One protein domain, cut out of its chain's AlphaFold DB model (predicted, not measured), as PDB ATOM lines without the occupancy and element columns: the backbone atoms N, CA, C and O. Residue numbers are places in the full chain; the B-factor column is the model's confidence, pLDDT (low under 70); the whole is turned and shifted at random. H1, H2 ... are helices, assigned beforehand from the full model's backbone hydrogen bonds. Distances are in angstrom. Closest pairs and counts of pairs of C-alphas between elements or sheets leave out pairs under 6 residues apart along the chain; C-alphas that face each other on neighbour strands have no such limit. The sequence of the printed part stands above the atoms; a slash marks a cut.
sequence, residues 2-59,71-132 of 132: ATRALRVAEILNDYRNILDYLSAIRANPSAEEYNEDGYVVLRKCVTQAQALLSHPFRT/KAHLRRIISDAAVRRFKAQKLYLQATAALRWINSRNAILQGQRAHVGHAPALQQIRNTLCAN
ATOM      1  N   ALA A   2      -3.027  14.096 -64.282       48.59
ATOM      2  CA  ALA A   2      -3.800  13.080 -63.545       48.59
ATOM      3  C   ALA A   2      -2.980  11.896 -62.971       48.59
ATOM      4  O   ALA A   2      -3.314  11.366 -61.917       48.59
ATOM      5  N   THR A   3      -1.859  11.515 -63.592       58.00
ATOM      6  CA  THR A   3      -1.113  10.288 -63.234       58.00
ATOM      7  C   THR A   3      -0.395  10.357 -61.878       58.00
ATOM      8  O   THR A   3      -0.242   9.347 -61.201       58.00
ATOM      9  N   ARG A   4       0.048  11.548 -61.443       55.34
ATOM     10  CA  ARG A   4       0.814  11.713 -60.188       55.34
ATOM     11  C   ARG A   4      -0.076  11.806 -58.948       55.34
ATOM     12  O   ARG A   4       0.298  11.279 -57.908       55.34
ATOM     13  N   ALA A   5      -1.241  12.443 -59.060       57.50
ATOM     14  CA  ALA A   5      -2.222  12.503 -57.976       57.50
ATOM     15  C   ALA A   5      -2.854  11.125 -57.718       57.50
ATOM     16  O   ALA A   5      -2.958  10.715 -56.563       57.50
ATOM     17  N   LEU A   6      -3.163  10.376 -58.788       61.31
ATOM     18  CA  LEU A   6      -3.621   8.986 -58.699       61.31
ATOM     19  C   LEU A   6      -2.604   8.123 -57.934       61.31
ATOM     20  O   LEU A   6      -2.965   7.418 -56.998       61.31
ATOM     21  N   ARG A   7      -1.307   8.300 -58.227       75.25
ATOM     22  CA  ARG A   7      -0.223   7.577 -57.551       75.25
ATOM     23  C   ARG A   7      -0.136   7.858 -56.049       75.25
ATOM     24  O   ARG A   7       0.155   6.950 -55.276       75.25
ATOM     25  N   VAL A   8      -0.371   9.098 -55.614       79.62
ATOM     26  CA  VAL A   8      -0.378   9.445 -54.179       79.62
ATOM     27  C   VAL A   8      -1.579   8.814 -53.481       79.62
ATOM     28  O   VAL A   8      -1.416   8.248 -52.401       79.62
ATOM     29  N   ALA A   9      -2.763   8.873 -54.095       83.81
ATOM     30  CA  ALA A   9      -3.967   8.260 -53.543       83.81
ATOM     31  C   ALA A   9      -3.801   6.741 -53.368       83.81
ATOM     32  O   ALA A   9      -4.084   6.232 -52.287       83.81
ATOM     33  N   GLU A  10      -3.251   6.046 -54.370       85.56
ATOM     34  CA  GLU A  10      -2.911   4.615 -54.296       85.56
ATOM     35  C   GLU A  10      -1.938   4.312 -53.148       85.56
ATOM     36  O   GLU A  10      -2.184   3.426 -52.332       85.56
ATOM     37  N   ILE A  11      -0.844   5.074 -53.034       86.31
ATOM     38  CA  ILE A  11       0.154   4.882 -51.970       86.31
ATOM     39  C   ILE A  11      -0.473   5.064 -50.584       86.31
ATOM     40  O   ILE A  11      -0.185   4.282 -49.677       86.31
ATOM     41  N   LEU A  12      -1.317   6.083 -50.414       88.00
ATOM     42  CA  LEU A  12      -1.985   6.361 -49.143       88.00
ATOM     43  C   LEU A  12      -3.084   5.348 -48.818       88.00
ATOM     44  O   LEU A  12      -3.334   5.109 -47.636       88.00
ATOM     45  N   ASN A  13      -3.745   4.786 -49.830       89.94
ATOM     46  CA  ASN A  13      -4.716   3.709 -49.661       89.94
ATOM     47  C   ASN A  13      -4.021   2.428 -49.188       89.94
ATOM     48  O   ASN A  13      -4.390   1.878 -48.157       89.94
ATOM     49  N   ASP A  14      -2.943   2.025 -49.864       88.81
ATOM     50  CA  ASP A  14      -2.154   0.853 -49.478       88.81
ATOM     51  C   ASP A  14      -1.562   1.010 -48.073       88.81
ATOM     52  O   ASP A  14      -1.590   0.080 -47.272       88.81
ATOM     53  N   TYR A  15      -1.056   2.203 -47.748       91.56
ATOM     54  CA  TYR A  15      -0.584   2.527 -46.403       91.56
ATOM     55  C   TYR A  15      -1.680   2.345 -45.344       91.56
ATOM     56  O   TYR A  15      -1.426   1.706 -44.326       91.56
ATOM     57  N   ARG A  16      -2.890   2.870 -45.587       90.94
ATOM     58  CA  ARG A  16      -4.030   2.731 -44.669       90.94
ATOM     59  C   ARG A  16      -4.441   1.273 -44.491       90.94
ATOM     60  O   ARG A  16      -4.479   0.818 -43.357       90.94
ATOM     61  N   ASN A  17      -4.598   0.526 -45.583       93.44
ATOM     62  CA  ASN A  17      -4.958  -0.895 -45.536       93.44
ATOM     63  C   ASN A  17      -3.991  -1.717 -44.671       93.44
ATOM     64  O   ASN A  17      -4.415  -2.573 -43.897       93.44
ATOM     65  N   ILE A  18      -2.686  -1.447 -44.774       93.88
ATOM     66  CA  ILE A  18      -1.677  -2.131 -43.955       93.88
ATOM     67  C   ILE A  18      -1.827  -1.773 -42.476       93.88
ATOM     68  O   ILE A  18      -1.730  -2.653 -41.622       93.88
ATOM     69  N   LEU A  19      -2.029  -0.493 -42.157       92.56
ATOM     70  CA  LEU A  19      -2.187  -0.063 -40.770       92.56
ATOM     71  C   LEU A  19      -3.476  -0.591 -40.148       92.56
ATOM     72  O   LEU A  19      -3.442  -1.031 -39.001       92.56
ATOM     73  N   ASP A  20      -4.569  -0.608 -40.906       92.62
ATOM     74  CA  ASP A  20      -5.843  -1.169 -40.467       92.62
ATOM     75  C   ASP A  20      -5.680  -2.661 -40.164       92.62
ATOM     76  O   ASP A  20      -5.996  -3.093 -39.054       92.62
ATOM     77  N   TYR A  21      -5.060  -3.423 -41.075       94.25
ATOM     78  CA  TYR A  21      -4.720  -4.828 -40.839       94.25
ATOM     79  C   TYR A  21      -3.881  -5.012 -39.566       94.25
ATOM     80  O   TYR A  21      -4.252  -5.795 -38.696       94.25
ATOM     81  N   LEU A  22      -2.774  -4.272 -39.431       93.81
ATOM     82  CA  LEU A  22      -1.872  -4.374 -38.280       93.81
ATOM     83  C   LEU A  22      -2.568  -4.026 -36.962       93.81
ATOM     84  O   LEU A  22      -2.350  -4.695 -35.957       93.81
ATOM     85  N   SER A  23      -3.404  -2.987 -36.956       90.06
ATOM     86  CA  SER A  23      -4.124  -2.535 -35.761       90.06
ATOM     87  C   SER A  23      -5.239  -3.492 -35.330       90.06
ATOM     88  O   SER A  23      -5.570  -3.547 -34.146       90.06
ATOM     89  N   ALA A  24      -5.782  -4.273 -36.267       91.69
ATOM     90  CA  ALA A  24      -6.795  -5.285 -35.999       91.69
ATOM     91  C   ALA A  24      -6.217  -6.578 -35.396       91.69
ATOM     92  O   ALA A  24      -6.978  -7.399 -34.875       91.69
ATOM     93  N   ILE A  25      -4.893  -6.776 -35.437       92.94
ATOM     94  CA  ILE A  25      -4.251  -7.959 -34.856       92.94
ATOM     95  C   ILE A  25      -4.449  -7.958 -33.337       92.94
ATOM     96  O   ILE A  25      -3.931  -7.106 -32.615       92.94
ATOM     97  N   ARG A  26      -5.144  -8.983 -32.839       85.12
ATOM     98  CA  ARG A  26      -5.293  -9.250 -31.407       85.12
ATOM     99  C   ARG A  26      -4.377 -10.395 -31.003       85.12
ATOM    100  O   ARG A  26      -4.733 -11.562 -31.129       85.12
ATOM    101  N   ALA A  27      -3.192 -10.058 -30.510       76.62
ATOM    102  CA  ALA A  27      -2.343 -11.023 -29.827       76.62
ATOM    103  C   ALA A  27      -2.798 -11.110 -28.365       76.62
ATOM    104  O   ALA A  27      -2.666 -10.129 -27.637       76.62
ATOM    105  N   ASN A  28      -3.330 -12.256 -27.941       82.31
ATOM    106  CA  ASN A  28      -3.744 -12.489 -26.555       82.31
ATOM    107  C   ASN A  28      -2.839 -13.550 -25.898       82.31
ATOM    108  O   ASN A  28      -3.302 -14.666 -25.667       82.31
ATOM    109  N   PRO A  29      -1.540 -13.254 -25.681       85.50
ATOM    110  CA  PRO A  29      -0.631 -14.199 -25.042       85.50
ATOM    111  C   PRO A  29      -1.054 -14.465 -23.598       85.50
ATOM    112  O   PRO A  29      -1.517 -13.559 -22.901       85.50
ATOM    113  N   SER A  30      -0.818 -15.685 -23.122       86.94
ATOM    114  CA  SER A  30      -0.837 -15.951 -21.683       86.94
ATOM    115  C   SER A  30       0.310 -15.216 -20.968       86.94
ATOM    116  O   SER A  30       1.258 -14.737 -21.598       86.94
ATOM    117  N   ALA A  31       0.258 -15.139 -19.634       86.94
ATOM    118  CA  ALA A  31       1.329 -14.526 -18.841       86.94
ATOM    119  C   ALA A  31       2.695 -15.206 -19.074       86.94
ATOM    120  O   ALA A  31       3.720 -14.530 -19.120       86.94
ATOM    121  N   GLU A  32       2.695 -16.527 -19.279       86.19
ATOM    122  CA  GLU A  32       3.898 -17.322 -19.561       86.19
ATOM    123  C   GLU A  32       4.475 -17.016 -20.955       86.19
ATOM    124  O   GLU A  32       5.683 -17.075 -21.160       86.19
ATOM    125  N   GLU A  33       3.627 -16.628 -21.908       88.56
ATOM    126  CA  GLU A  33       4.015 -16.366 -23.299       88.56
ATOM    127  C   GLU A  33       4.295 -14.891 -23.583       88.56
ATOM    128  O   GLU A  33       4.770 -14.531 -24.660       88.56
ATOM    129  N   TYR A  34       4.002 -14.008 -22.630       89.31
ATOM    130  CA  TYR A  34       4.103 -12.570 -22.832       89.31
ATOM    131  C   TYR A  34       5.510 -12.134 -23.272       89.31
ATOM    132  O   TYR A  34       5.644 -11.229 -24.101       89.31
ATOM    133  N   ASN A  35       6.556 -12.786 -22.762       91.88
ATOM    134  CA  ASN A  35       7.955 -12.452 -23.049       91.88
ATOM    135  C   ASN A  35       8.571 -13.264 -24.195       91.88
ATOM    136  O   ASN A  35       9.747 -13.092 -24.499       91.88
ATOM    137  N   GLU A  36       7.793 -14.128 -24.839       92.69
ATOM    138  CA  GLU A  36       8.262 -14.917 -25.973       92.69
ATOM    139  C   GLU A  36       8.477 -14.028 -27.206       92.69
ATOM    140  O   GLU A  36       7.682 -13.121 -27.486       92.69
ATOM    141  N   ASP A  37       9.545 -14.298 -27.962       92.12
ATOM    142  CA  ASP A  37      10.075 -13.369 -28.970       92.12
ATOM    143  C   ASP A  37       9.017 -12.939 -30.000       92.12
ATOM    144  O   ASP A  37       8.870 -11.749 -30.291       92.12
ATOM    145  N   GLY A  38       8.233 -13.888 -30.528       93.69
ATOM    146  CA  GLY A  38       7.188 -13.583 -31.507       93.69
ATOM    147  C   GLY A  38       6.107 -12.660 -30.947       93.69
ATOM    148  O   GLY A  38       5.701 -11.710 -31.615       93.69
ATOM    149  N   TYR A  39       5.682 -12.859 -29.698       95.31
ATOM    150  CA  TYR A  39       4.688 -11.990 -29.067       95.31
ATOM    151  C   TYR A  39       5.248 -10.594 -28.775       95.31
ATOM    152  O   TYR A  39       4.536  -9.604 -28.962       95.31
ATOM    153  N   VAL A  40       6.521 -10.488 -28.383       94.31
ATOM    154  CA  VAL A  40       7.203  -9.197 -28.196       94.31
ATOM    155  C   VAL A  40       7.266  -8.416 -29.512       94.31
ATOM    156  O   VAL A  40       6.872  -7.246 -29.556       94.31
ATOM    157  N   VAL A  41       7.712  -9.059 -30.597       95.25
ATOM    158  CA  VAL A  41       7.786  -8.438 -31.930       95.25
ATOM    159  C   VAL A  41       6.399  -8.015 -32.407       95.25
ATOM    160  O   VAL A  41       6.232  -6.889 -32.881       95.25
ATOM    161  N   LEU A  42       5.394  -8.877 -32.240       95.44
ATOM    162  CA  LEU A  42       4.031  -8.594 -32.677       95.44
ATOM    163  C   LEU A  42       3.436  -7.390 -31.942       95.44
ATOM    164  O   LEU A  42       2.936  -6.472 -32.592       95.44
ATOM    165  N   ARG A  43       3.562  -7.334 -30.608       94.06
ATOM    166  CA  ARG A  43       3.098  -6.179 -29.821       94.06
ATOM    167  C   ARG A  43       3.780  -4.891 -30.261       94.06
ATOM    168  O   ARG A  43       3.104  -3.887 -30.460       94.06
ATOM    169  N   LYS A  44       5.097  -4.924 -30.482       93.94
ATOM    170  CA  LYS A  44       5.839  -3.763 -30.993       93.94
ATOM    171  C   LYS A  44       5.291  -3.290 -32.342       93.94
ATOM    172  O   LYS A  44       5.111  -2.088 -32.519       93.94
ATOM    173  N   CYS A  45       4.991  -4.208 -33.263       94.75
ATOM    174  CA  CYS A  45       4.411  -3.864 -34.564       94.75
ATOM    175  C   CYS A  45       3.031  -3.207 -34.415       94.75
ATOM    176  O   CYS A  45       2.782  -2.177 -35.039       94.75
ATOM    177  N   VAL A  46       2.166  -3.753 -33.553       93.69
ATOM    178  CA  VAL A  46       0.828  -3.200 -33.277       93.69
ATOM    179  C   VAL A  46       0.926  -1.803 -32.657       93.69
ATOM    180  O   VAL A  46       0.304  -0.870 -33.162       93.69
ATOM    181  N   THR A  47       1.758  -1.610 -31.628       93.25
ATOM    182  CA  THR A  47       1.979  -0.287 -31.015       93.25
ATOM    183  C   THR A  47       2.503   0.724 -32.034       93.25
ATOM    184  O   THR A  47       2.046   1.866 -32.074       93.25
ATOM    185  N   GLN A  48       3.441   0.319 -32.894       93.12
ATOM    186  CA  GLN A  48       3.971   1.195 -33.939       93.12
ATOM    187  C   GLN A  48       2.916   1.541 -34.996       93.12
ATOM    188  O   GLN A  48       2.851   2.693 -35.423       93.12
ATOM    189  N   ALA A  49       2.060   0.593 -35.384       92.06
ATOM    190  CA  ALA A  49       0.952   0.855 -36.298       92.06
ATOM    191  C   ALA A  49      -0.062   1.844 -35.695       92.06
ATOM    192  O   ALA A  49      -0.456   2.799 -36.360       92.06
ATOM    193  N   GLN A  50      -0.410   1.685 -34.414       90.56
ATOM    194  CA  GLN A  50      -1.286   2.614 -33.692       90.56
ATOM    195  C   GLN A  50      -0.693   4.030 -33.619       90.56
ATOM    196  O   GLN A  50      -1.389   5.007 -33.893       90.56
ATOM    197  N   ALA A  51       0.607   4.155 -33.332       90.44
ATOM    198  CA  ALA A  51       1.294   5.447 -33.325       90.44
ATOM    199  C   ALA A  51       1.322   6.117 -34.713       90.44
ATOM    200  O   ALA A  51       1.301   7.345 -34.822       90.44
ATOM    201  N   LEU A  52       1.365   5.328 -35.791       88.88
ATOM    202  CA  LEU A  52       1.275   5.836 -37.162       88.88
ATOM    203  C   LEU A  52      -0.149   6.281 -37.531       88.88
ATOM    204  O   LEU A  52      -0.295   7.264 -38.259       88.88
ATOM    205  N   LEU A  53      -1.181   5.604 -37.016       85.81
ATOM    206  CA  LEU A  53      -2.584   6.009 -37.173       85.81
ATOM    207  C   LEU A  53      -2.892   7.314 -36.426       85.81
ATOM    208  O   LEU A  53      -3.621   8.157 -36.946       85.81
ATOM    209  N   SER A  54      -2.291   7.532 -35.251       85.31
ATOM    210  CA  SER A  54      -2.489   8.765 -34.476       85.31
ATOM    211  C   SER A  54      -1.826  10.003 -35.101       85.31
ATOM    212  O   SER A  54      -2.159  11.129 -34.732       85.31
ATOM    213  N   HIS A  55      -0.906   9.821 -36.058       81.50
ATOM    214  CA  HIS A  55      -0.201  10.897 -36.767       81.50
ATOM    215  C   HIS A  55      -0.551  10.908 -38.267       81.50
ATOM    216  O   HIS A  55       0.278  10.517 -39.105       81.50
ATOM    217  N   PRO A  56      -1.764  11.370 -38.633       72.75
ATOM    218  CA  PRO A  56      -2.241  11.332 -40.008       72.75
ATOM    219  C   PRO A  56      -1.360  12.158 -40.950       72.75
ATOM    220  O   PRO A  56      -0.794  13.193 -40.585       72.75
ATOM    221  N   PHE A  57      -1.253  11.689 -42.193       73.56
ATOM    222  CA  PHE A  57      -0.536  12.380 -43.259       73.56
ATOM    223  C   PHE A  57      -1.195  13.736 -43.546       73.56
ATOM    224  O   PHE A  57      -2.359  13.791 -43.938       73.56
ATOM    225  N   ARG A  58      -0.452  14.829 -43.349       73.12
ATOM    226  CA  ARG A  58      -0.917  16.194 -43.629       73.12
ATOM    227  C   ARG A  58      -0.288  16.695 -44.924       73.12
ATOM    228  O   ARG A  58       0.899  17.012 -44.953       73.12
ATOM    229  N   THR A  59      -1.086  16.812 -45.981       67.12
ATOM    230  CA  THR A  59      -0.717  17.613 -47.155       67.12
ATOM    231  C   THR A  59      -0.940  19.078 -46.799       67.12
ATOM    232  O   THR A  59      -2.088  19.507 -46.693       67.12
ATOM    233  N   LYS A  71       5.302  22.113 -58.010       80.06
ATOM    234  CA  LYS A  71       5.982  20.885 -58.435       80.06
ATOM    235  C   LYS A  71       6.946  20.354 -57.374       80.06
ATOM    236  O   LYS A  71       6.958  19.144 -57.126       80.06
ATOM    237  N   ALA A  72       7.733  21.221 -56.735       80.69
ATOM    238  CA  ALA A  72       8.612  20.843 -55.628       80.69
ATOM    239  C   ALA A  72       7.805  20.311 -54.433       80.69
ATOM    240  O   ALA A  72       8.126  19.265 -53.863       80.69
ATOM    241  N   HIS A  73       6.696  20.978 -54.114       82.19
ATOM    242  CA  HIS A  73       5.771  20.564 -53.071       82.19
ATOM    243  C   HIS A  73       5.134  19.193 -53.367       82.19
ATOM    244  O   HIS A  73       5.142  18.305 -52.513       82.19
ATOM    245  N   LEU A  74       4.679  18.959 -54.604       81.75
ATOM    246  CA  LEU A  74       4.137  17.663 -55.024       81.75
ATOM    247  C   LEU A  74       5.177  16.534 -54.922       81.75
ATOM    248  O   LEU A  74       4.852  15.440 -54.460       81.75
ATOM    249  N   ARG A  75       6.433  16.787 -55.317       83.94
ATOM    250  CA  ARG A  75       7.530  15.812 -55.160       83.94
ATOM    251  C   ARG A  75       7.732  15.439 -53.692       83.94
ATOM    252  O   ARG A  75       7.814  14.255 -53.382       83.94
ATOM    253  N   ARG A  76       7.732  16.427 -52.790       85.00
ATOM    254  CA  ARG A  76       7.859  16.202 -51.342       85.00
ATOM    255  C   ARG A  76       6.726  15.333 -50.791       85.00
ATOM    256  O   ARG A  76       6.998  14.403 -50.036       85.00
ATOM    257  N   ILE A  77       5.481  15.600 -51.194       85.19
ATOM    258  CA  ILE A  77       4.302  14.800 -50.816       85.19
ATOM    259  C   ILE A  77       4.468  13.343 -51.255       85.19
ATOM    260  O   ILE A  77       4.253  12.435 -50.454       85.19
ATOM    261  N   ILE A  78       4.873  13.114 -52.508       84.56
ATOM    262  CA  ILE A  78       5.083  11.762 -53.048       84.56
ATOM    263  C   ILE A  78       6.165  11.028 -52.252       84.56
ATOM    264  O   ILE A  78       5.970   9.872 -51.875       84.56
ATOM    265  N   SER A  79       7.289  11.691 -51.969       86.44
ATOM    266  CA  SER A  79       8.387  11.101 -51.201       86.44
ATOM    267  C   SER A  79       7.973  10.745 -49.770       86.44
ATOM    268  O   SER A  79       8.259   9.633 -49.327       86.44
ATOM    269  N   ASP A  80       7.264  11.626 -49.057       86.38
ATOM    270  CA  ASP A  80       6.804  11.331 -47.690       86.38
ATOM    271  C   ASP A  80       5.786  10.178 -47.670       86.38
ATOM    272  O   ASP A  80       5.901   9.257 -46.858       86.38
ATOM    273  N   ALA A  81       4.848  10.160 -48.624       86.81
ATOM    274  CA  ALA A  81       3.895   9.063 -48.776       86.81
ATOM    275  C   ALA A  81       4.606   7.721 -49.043       86.81
ATOM    276  O   ALA A  81       4.276   6.708 -48.421       86.81
ATOM    277  N   ALA A  82       5.619   7.707 -49.916       87.44
ATOM    278  CA  ALA A  82       6.404   6.509 -50.210       87.44
ATOM    279  C   ALA A  82       7.174   5.998 -48.980       87.44
ATOM    280  O   ALA A  82       7.146   4.801 -48.692       87.44
ATOM    281  N   VAL A  83       7.801   6.894 -48.207       89.81
ATOM    282  CA  VAL A  83       8.501   6.535 -46.959       89.81
ATOM    283  C   VAL A  83       7.536   5.939 -45.935       89.81
ATOM    284  O   VAL A  83       7.854   4.932 -45.300       89.81
ATOM    285  N   ARG A  84       6.343   6.521 -45.775       89.62
ATOM    286  CA  ARG A  84       5.311   5.998 -44.864       89.62
ATOM    287  C   ARG A  84       4.835   4.610 -45.274       89.62
ATOM    288  O   ARG A  84       4.791   3.718 -44.429       89.62
ATOM    289  N   ARG A  85       4.561   4.401 -46.564       90.94
ATOM    290  CA  ARG A  85       4.216   3.080 -47.107       90.94
ATOM    291  C   ARG A  85       5.322   2.063 -46.856       90.94
ATOM    292  O   ARG A  85       5.026   0.957 -46.419       90.94
ATOM    293  N   PHE A  86       6.582   2.425 -47.091       91.62
ATOM    294  CA  PHE A  86       7.710   1.526 -46.852       91.62
ATOM    295  C   PHE A  86       7.826   1.130 -45.374       91.62
ATOM    296  O   PHE A  86       7.999  -0.045 -45.057       91.62
ATOM    297  N   LYS A  87       7.653   2.088 -44.454       92.31
ATOM    298  CA  LYS A  87       7.607   1.804 -43.011       92.31
ATOM    299  C   LYS A  87       6.470   0.844 -42.659       92.31
ATOM    300  O   LYS A  87       6.721  -0.140 -41.973       92.31
ATOM    301  N   ALA A  88       5.256   1.090 -43.153       93.75
ATOM    302  CA  ALA A  88       4.113   0.208 -42.914       93.75
ATOM    303  C   ALA A  88       4.352  -1.207 -43.467       93.75
ATOM    304  O   ALA A  88       4.107  -2.186 -42.771       93.75
ATOM    305  N   GLN A  89       4.917  -1.325 -44.672       94.94
ATOM    306  CA  GLN A  89       5.302  -2.610 -45.267       94.94
ATOM    307  C   GLN A  89       6.330  -3.365 -44.415       94.94
ATOM    308  O   GLN A  89       6.187  -4.564 -44.190       94.94
ATOM    309  N   LYS A  90       7.332  -2.667 -43.872       94.94
ATOM    310  CA  LYS A  90       8.291  -3.279 -42.944       94.94
ATOM    311  C   LYS A  90       7.594  -3.838 -41.698       94.94
ATOM    312  O   LYS A  90       7.865  -4.974 -41.320       94.94
ATOM    313  N   LEU A  91       6.679  -3.074 -41.093       95.75
ATOM    314  CA  LEU A  91       5.894  -3.542 -39.942       95.75
ATOM    315  C   LEU A  91       5.035  -4.758 -40.294       95.75
ATOM    316  O   LEU A  91       4.975  -5.707 -39.520       95.75
ATOM    317  N   TYR A  92       4.409  -4.753 -41.471       95.50
ATOM    318  CA  TYR A  92       3.617  -5.874 -41.970       95.50
ATOM    319  C   TYR A  92       4.439  -7.161 -42.088       95.50
ATOM    320  O   TYR A  92       4.020  -8.212 -41.599       95.50
ATOM    321  N   LEU A  93       5.633  -7.082 -42.682       95.62
ATOM    322  CA  LEU A  93       6.526  -8.233 -42.813       95.62
ATOM    323  C   LEU A  93       6.970  -8.760 -41.442       95.62
ATOM    324  O   LEU A  93       6.931  -9.968 -41.211       95.62
ATOM    325  N   GLN A  94       7.318  -7.862 -40.516       95.69
ATOM    326  CA  GLN A  94       7.697  -8.227 -39.149       95.69
ATOM    327  C   GLN A  94       6.539  -8.879 -38.382       95.69
ATOM    328  O   GLN A  94       6.726  -9.926 -37.763       95.69
ATOM    329  N   ALA A  95       5.330  -8.318 -38.470       95.88
ATOM    330  CA  ALA A  95       4.137  -8.887 -37.851       95.88
ATOM    331  C   ALA A  95       3.797 -10.265 -38.436       95.88
ATOM    332  O   ALA A  95       3.494 -11.195 -37.694       95.88
ATOM    333  N   THR A  96       3.916 -10.432 -39.753       95.44
ATOM    334  CA  THR A  96       3.675 -11.719 -40.423       95.44
ATOM    335  C   THR A  96       4.712 -12.766 -40.013       95.44
ATOM    336  O   THR A  96       4.364 -13.917 -39.756       95.44
ATOM    337  N   ALA A  97       5.991 -12.392 -39.909       95.62
ATOM    338  CA  ALA A  97       7.034 -13.276 -39.394       95.62
ATOM    339  C   ALA A  97       6.755 -13.698 -37.943       95.62
ATOM    340  O   ALA A  97       6.826 -14.887 -37.634       95.62
ATOM    341  N   ALA A  98       6.348 -12.757 -37.090       95.81
ATOM    342  CA  ALA A  98       5.962 -13.032 -35.712       95.81
ATOM    343  C   ALA A  98       4.739 -13.961 -35.608       95.81
ATOM    344  O   ALA A  98       4.768 -14.919 -34.840       95.81
ATOM    345  N   LEU A  99       3.692 -13.742 -36.410       95.25
ATOM    346  CA  LEU A  99       2.514 -14.617 -36.457       95.25
ATOM    347  C   LEU A  99       2.871 -16.034 -36.913       95.25
ATOM    348  O   LEU A  99       2.431 -17.005 -36.302       95.25
ATOM    349  N   ARG A 100       3.710 -16.167 -37.950       95.12
ATOM    350  CA  ARG A 100       4.225 -17.476 -38.383       95.12
ATOM    351  C   ARG A 100       4.988 -18.166 -37.258       95.12
ATOM    352  O   ARG A 100       4.751 -19.342 -37.012       95.12
ATOM    353  N   TRP A 101       5.848 -17.437 -36.551       95.88
ATOM    354  CA  TRP A 101       6.584 -17.972 -35.408       95.88
ATOM    355  C   TRP A 101       5.653 -18.459 -34.291       95.88
ATOM    356  O   TRP A 101       5.825 -19.576 -33.812       95.88
ATOM    357  N   ILE A 102       4.642 -17.664 -33.919       94.81
ATOM    358  CA  ILE A 102       3.652 -18.023 -32.888       94.81
ATOM    359  C   ILE A 102       2.907 -19.300 -33.288       94.81
ATOM    360  O   ILE A 102       2.805 -20.229 -32.490       94.81
ATOM    361  N   ASN A 103       2.448 -19.386 -34.538       94.31
ATOM    362  CA  ASN A 103       1.762 -20.574 -35.046       94.31
ATOM    363  C   ASN A 103       2.667 -21.814 -35.011       94.31
ATOM    364  O   ASN A 103       2.231 -22.872 -34.561       94.31
ATOM    365  N   SER A 104       3.934 -21.687 -35.415       95.25
ATOM    366  CA  SER A 104       4.903 -22.786 -35.337       95.25
ATOM    367  C   SER A 104       5.189 -23.206 -33.896       95.25
ATOM    368  O   SER A 104       5.245 -24.399 -33.610       95.25
ATOM    369  N   ARG A 105       5.323 -22.251 -32.964       94.88
ATOM    370  CA  ARG A 105       5.492 -22.547 -31.535       94.88
ATOM    371  C   ARG A 105       4.293 -23.318 -30.994       94.88
ATOM    372  O   ARG A 105       4.482 -24.336 -30.338       94.88
ATOM    373  N   ASN A 106       3.077 -22.880 -31.308       93.56
ATOM    374  CA  ASN A 106       1.854 -23.555 -30.875       93.56
ATOM    375  C   ASN A 106       1.757 -24.975 -31.452       93.56
ATOM    376  O   ASN A 106       1.346 -25.889 -30.743       93.56
ATOM    377  N   ALA A 107       2.188 -25.181 -32.700       95.06
ATOM    378  CA  ALA A 107       2.235 -26.500 -33.329       95.06
ATOM    379  C   ALA A 107       3.285 -27.436 -32.700       95.06
ATOM    380  O   ALA A 107       3.034 -28.634 -32.596       95.06
ATOM    381  N   ILE A 108       4.435 -26.903 -32.270       95.25
ATOM    382  CA  ILE A 108       5.471 -27.668 -31.555       95.25
ATOM    383  C   ILE A 108       4.980 -28.060 -30.164       95.25
ATOM    384  O   ILE A 108       5.155 -29.198 -29.748       95.25
ATOM    385  N   LEU A 109       4.386 -27.108 -29.444       93.81
ATOM    386  CA  LEU A 109       3.980 -27.309 -28.060       93.81
ATOM    387  C   LEU A 109       2.682 -28.103 -27.925       93.81
ATOM    388  O   LEU A 109       2.486 -28.756 -26.910       93.81
ATOM    389  N   GLN A 110       1.781 -28.035 -28.908       92.94
ATOM    390  CA  GLN A 110       0.495 -28.750 -28.897       92.94
ATOM    391  C   GLN A 110      -0.320 -28.523 -27.606       92.94
ATOM    392  O   GLN A 110      -1.011 -29.414 -27.121       92.94
ATOM    393  N   GLY A 111      -0.218 -27.324 -27.019       88.38
ATOM    394  CA  GLY A 111      -0.862 -26.968 -25.748       88.38
ATOM    395  C   GLY A 111      -0.103 -27.397 -24.484       88.38
ATOM    396  O   GLY A 111      -0.526 -27.061 -23.380       88.38
ATOM    397  N   GLN A 112       1.025 -28.096 -24.615       89.06
ATOM    398  CA  GLN A 112       1.921 -28.417 -23.507       89.06
ATOM    399  C   GLN A 112       2.832 -27.232 -23.167       89.06
ATOM    400  O   GLN A 112       3.137 -26.380 -24.003       89.06
ATOM    401  N   ARG A 113       3.338 -27.198 -21.931       88.25
ATOM    402  CA  ARG A 113       4.412 -26.265 -21.577       88.25
ATOM    403  C   ARG A 113       5.712 -26.656 -22.280       88.25
ATOM    404  O   ARG A 113       6.006 -27.835 -22.476       88.25
ATOM    405  N   ALA A 114       6.514 -25.653 -22.625       89.69
ATOM    406  CA  ALA A 114       7.844 -25.881 -23.171       89.69
ATOM    407  C   ALA A 114       8.703 -26.680 -22.175       89.69
ATOM    408  O   ALA A 114       8.749 -26.373 -20.986       89.69
ATOM    409  N   HIS A 115       9.391 -27.704 -22.675       90.25
ATOM    410  CA  HIS A 115      10.290 -28.551 -21.895       90.25
ATOM    411  C   HIS A 115      11.516 -28.928 -22.731       90.25
ATOM    412  O   HIS A 115      11.553 -28.671 -23.935       90.25
ATOM    413  N   VAL A 116      12.497 -29.603 -22.127       91.06
ATOM    414  CA  VAL A 116      13.794 -29.920 -22.761       91.06
ATOM    415  C   VAL A 116      13.640 -30.622 -24.117       91.06
ATOM    416  O   VAL A 116      14.322 -30.256 -25.066       91.06
ATOM    417  N   GLY A 117      12.681 -31.545 -24.260       92.62
ATOM    418  CA  GLY A 117      12.396 -32.203 -25.546       92.62
ATOM    419  C   GLY A 117      11.956 -31.268 -26.688       92.62
ATOM    420  O   GLY A 117      12.185 -31.584 -27.850       92.62
ATOM    421  N   HIS A 118      11.384 -30.097 -26.385       94.81
ATOM    422  CA  HIS A 118      10.971 -29.096 -27.378       94.81
ATOM    423  C   HIS A 118      12.095 -28.116 -27.735       94.81
ATOM    424  O   HIS A 118      12.019 -27.454 -28.770       94.81
ATOM    425  N   ALA A 119      13.140 -28.019 -26.905       93.19
ATOM    426  CA  ALA A 119      14.219 -27.045 -27.055       93.19
ATOM    427  C   ALA A 119      14.833 -26.982 -28.470       93.19
ATOM    428  O   ALA A 119      14.932 -25.871 -28.998       93.19
ATOM    429  N   PRO A 120      15.194 -28.101 -29.139       95.06
ATOM    430  CA  PRO A 120      15.774 -28.021 -30.481       95.06
ATOM    431  C   PRO A 120      14.799 -27.438 -31.515       95.06
ATOM    432  O   PRO A 120      15.187 -26.575 -32.302       95.06
ATOM    433  N   ALA A 121      13.526 -27.842 -31.487       94.12
ATOM    434  CA  ALA A 121      12.511 -27.342 -32.415       94.12
ATOM    435  C   ALA A 121      12.183 -25.858 -32.163       94.12
ATOM    436  O   ALA A 121      12.070 -25.070 -33.105       94.12
ATOM    437  N   LEU A 122      12.097 -25.450 -30.892       94.25
ATOM    438  CA  LEU A 122      11.886 -24.052 -30.510       94.25
ATOM    439  C   LEU A 122      13.062 -23.162 -30.932       94.25
ATOM    440  O   LEU A 122      12.857 -22.052 -31.427       94.25
ATOM    441  N   GLN A 123      14.296 -23.657 -30.814       93.31
ATOM    442  CA  GLN A 123      15.474 -22.924 -31.269       93.31
ATOM    443  C   GLN A 123      15.486 -22.751 -32.794       93.31
ATOM    444  O   GLN A 123      15.829 -21.677 -33.291       93.31
ATOM    445  N   GLN A 124      15.073 -23.771 -33.551       93.00
ATOM    446  CA  GLN A 124      14.980 -23.677 -35.009       93.00
ATOM    447  C   GLN A 124      14.016 -22.573 -35.447       93.00
ATOM    448  O   GLN A 124      14.379 -21.748 -36.285       93.00
ATOM    449  N   ILE A 125      12.820 -22.498 -34.855       94.25
ATOM    450  CA  ILE A 125      11.868 -21.435 -35.202       94.25
ATOM    451  C   ILE A 125      12.347 -20.063 -34.711       94.25
ATOM    452  O   ILE A 125      12.131 -19.065 -35.390       94.25
ATOM    453  N   ARG A 126      13.062 -19.974 -33.583       92.38
ATOM    454  CA  ARG A 126      13.679 -18.714 -33.138       92.38
ATOM    455  C   ARG A 126      14.644 -18.161 -34.188       92.38
ATOM    456  O   ARG A 126      14.608 -16.969 -34.487       92.38
ATOM    457  N   ASN A 127      15.439 -19.023 -34.815       90.12
ATOM    458  CA  ASN A 127      16.360 -18.610 -35.872       90.12
ATOM    459  C   ASN A 127      15.624 -18.070 -37.113       90.12
ATOM    460  O   ASN A 127      16.095 -17.114 -37.726       90.12
ATOM    461  N   THR A 128      14.457 -18.623 -37.469       87.50
ATOM    462  CA  THR A 128      13.678 -18.133 -38.625       87.50
ATOM    463  C   THR A 128      13.034 -16.770 -38.376       87.50
ATOM    464  O   THR A 128      12.831 -16.010 -39.325       87.50
ATOM    465  N   LEU A 129      12.758 -16.422 -37.115       88.50
ATOM    466  CA  LEU A 129      12.291 -15.088 -36.739       88.50
ATOM    467  C   LEU A 129      13.401 -14.038 -36.897       88.50
ATOM    468  O   LEU A 129      13.139 -12.960 -37.426       88.50
ATOM    469  N   CYS A 130      14.631 -14.364 -36.485       76.38
ATOM    470  CA  CYS A 130      15.786 -13.457 -36.536       76.38
ATOM    471  C   CYS A 130      16.391 -13.270 -37.939       76.38
ATOM    472  O   CYS A 130      17.173 -12.346 -38.137       76.38
ATOM    473  N   ALA A 131      16.065 -14.135 -38.900       69.00
ATOM    474  CA  ALA A 131      16.641 -14.113 -40.247       69.00
ATOM    475  C   ALA A 131      16.014 -13.073 -41.210       69.00
ATOM    476  O   ALA A 131      16.333 -13.107 -42.398       69.00
ATOM    477  N   ASN A 132      15.134 -12.172 -40.735       50.38
ATOM    478  CA  ASN A 132      14.442 -11.156 -41.554       50.38
ATOM    479  C   ASN A 132      14.797  -9.712 -41.172       50.38
ATOM    480  O   ASN A 132      14.761  -9.387 -39.963       50.38
TER     481      ASN A 132
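What this domain is: This is residues 2 to 59 and 71 to 132 of the 132 residues of an uncharacterized protein of Hortaea werneckii (UniProt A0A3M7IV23). One long helix, H3, is the spine of a rod; H1 and H2 pack along it, and H4 folds back beside its last part. The printed part has 120 residues with four named helices, H1 to H4 along the chain; the class is all helix. It is loose, with a radius of gyration of the C-alphas of 18.3 A and spans of 63 by 24 by 17 A.

How they stand to each other: H3, residues 71 to 109, is the hub. Its residues 88 to 102 alone touch H2, residues 37 to 53, opposite ways at a shallow tilt of 28 degrees; the closest C-alphas, of Gly 38 and Ala 98, are 4.4 A apart. Its residues 77 to 95 alone touch H1, residues 2 to 24, the same way at a shallow tilt of 29 degrees; the closest C-alphas are those of Tyr 15 and Arg 85, 4.9 A. H3 and H4, residues 116 to 130, form a helical hairpin; the closest C-alphas are those of Ala 97 and Leu 129, 6.2 A. O i to N i+4 pairs are within hydrogen-bond range throughout H1, H2 and H3, and 9 of 11 in H4.

Where its parts are: H3 is 57.0 A long, from C-alpha 71 at (5.982, 20.885, -58.435) to C-alpha 109 at (3.980, -27.309, -28.060); H1 measures 33.2 A, H2 24.6 A and H4 21.6 A.

The domain as a whole: Residues 60 to 70 are not printed; C-alphas 59 and 71 are 13.5 A apart. The link H1 to H2 is long. Residues 2 to 6, 59 and 131 to 132 have pLDDT under 70.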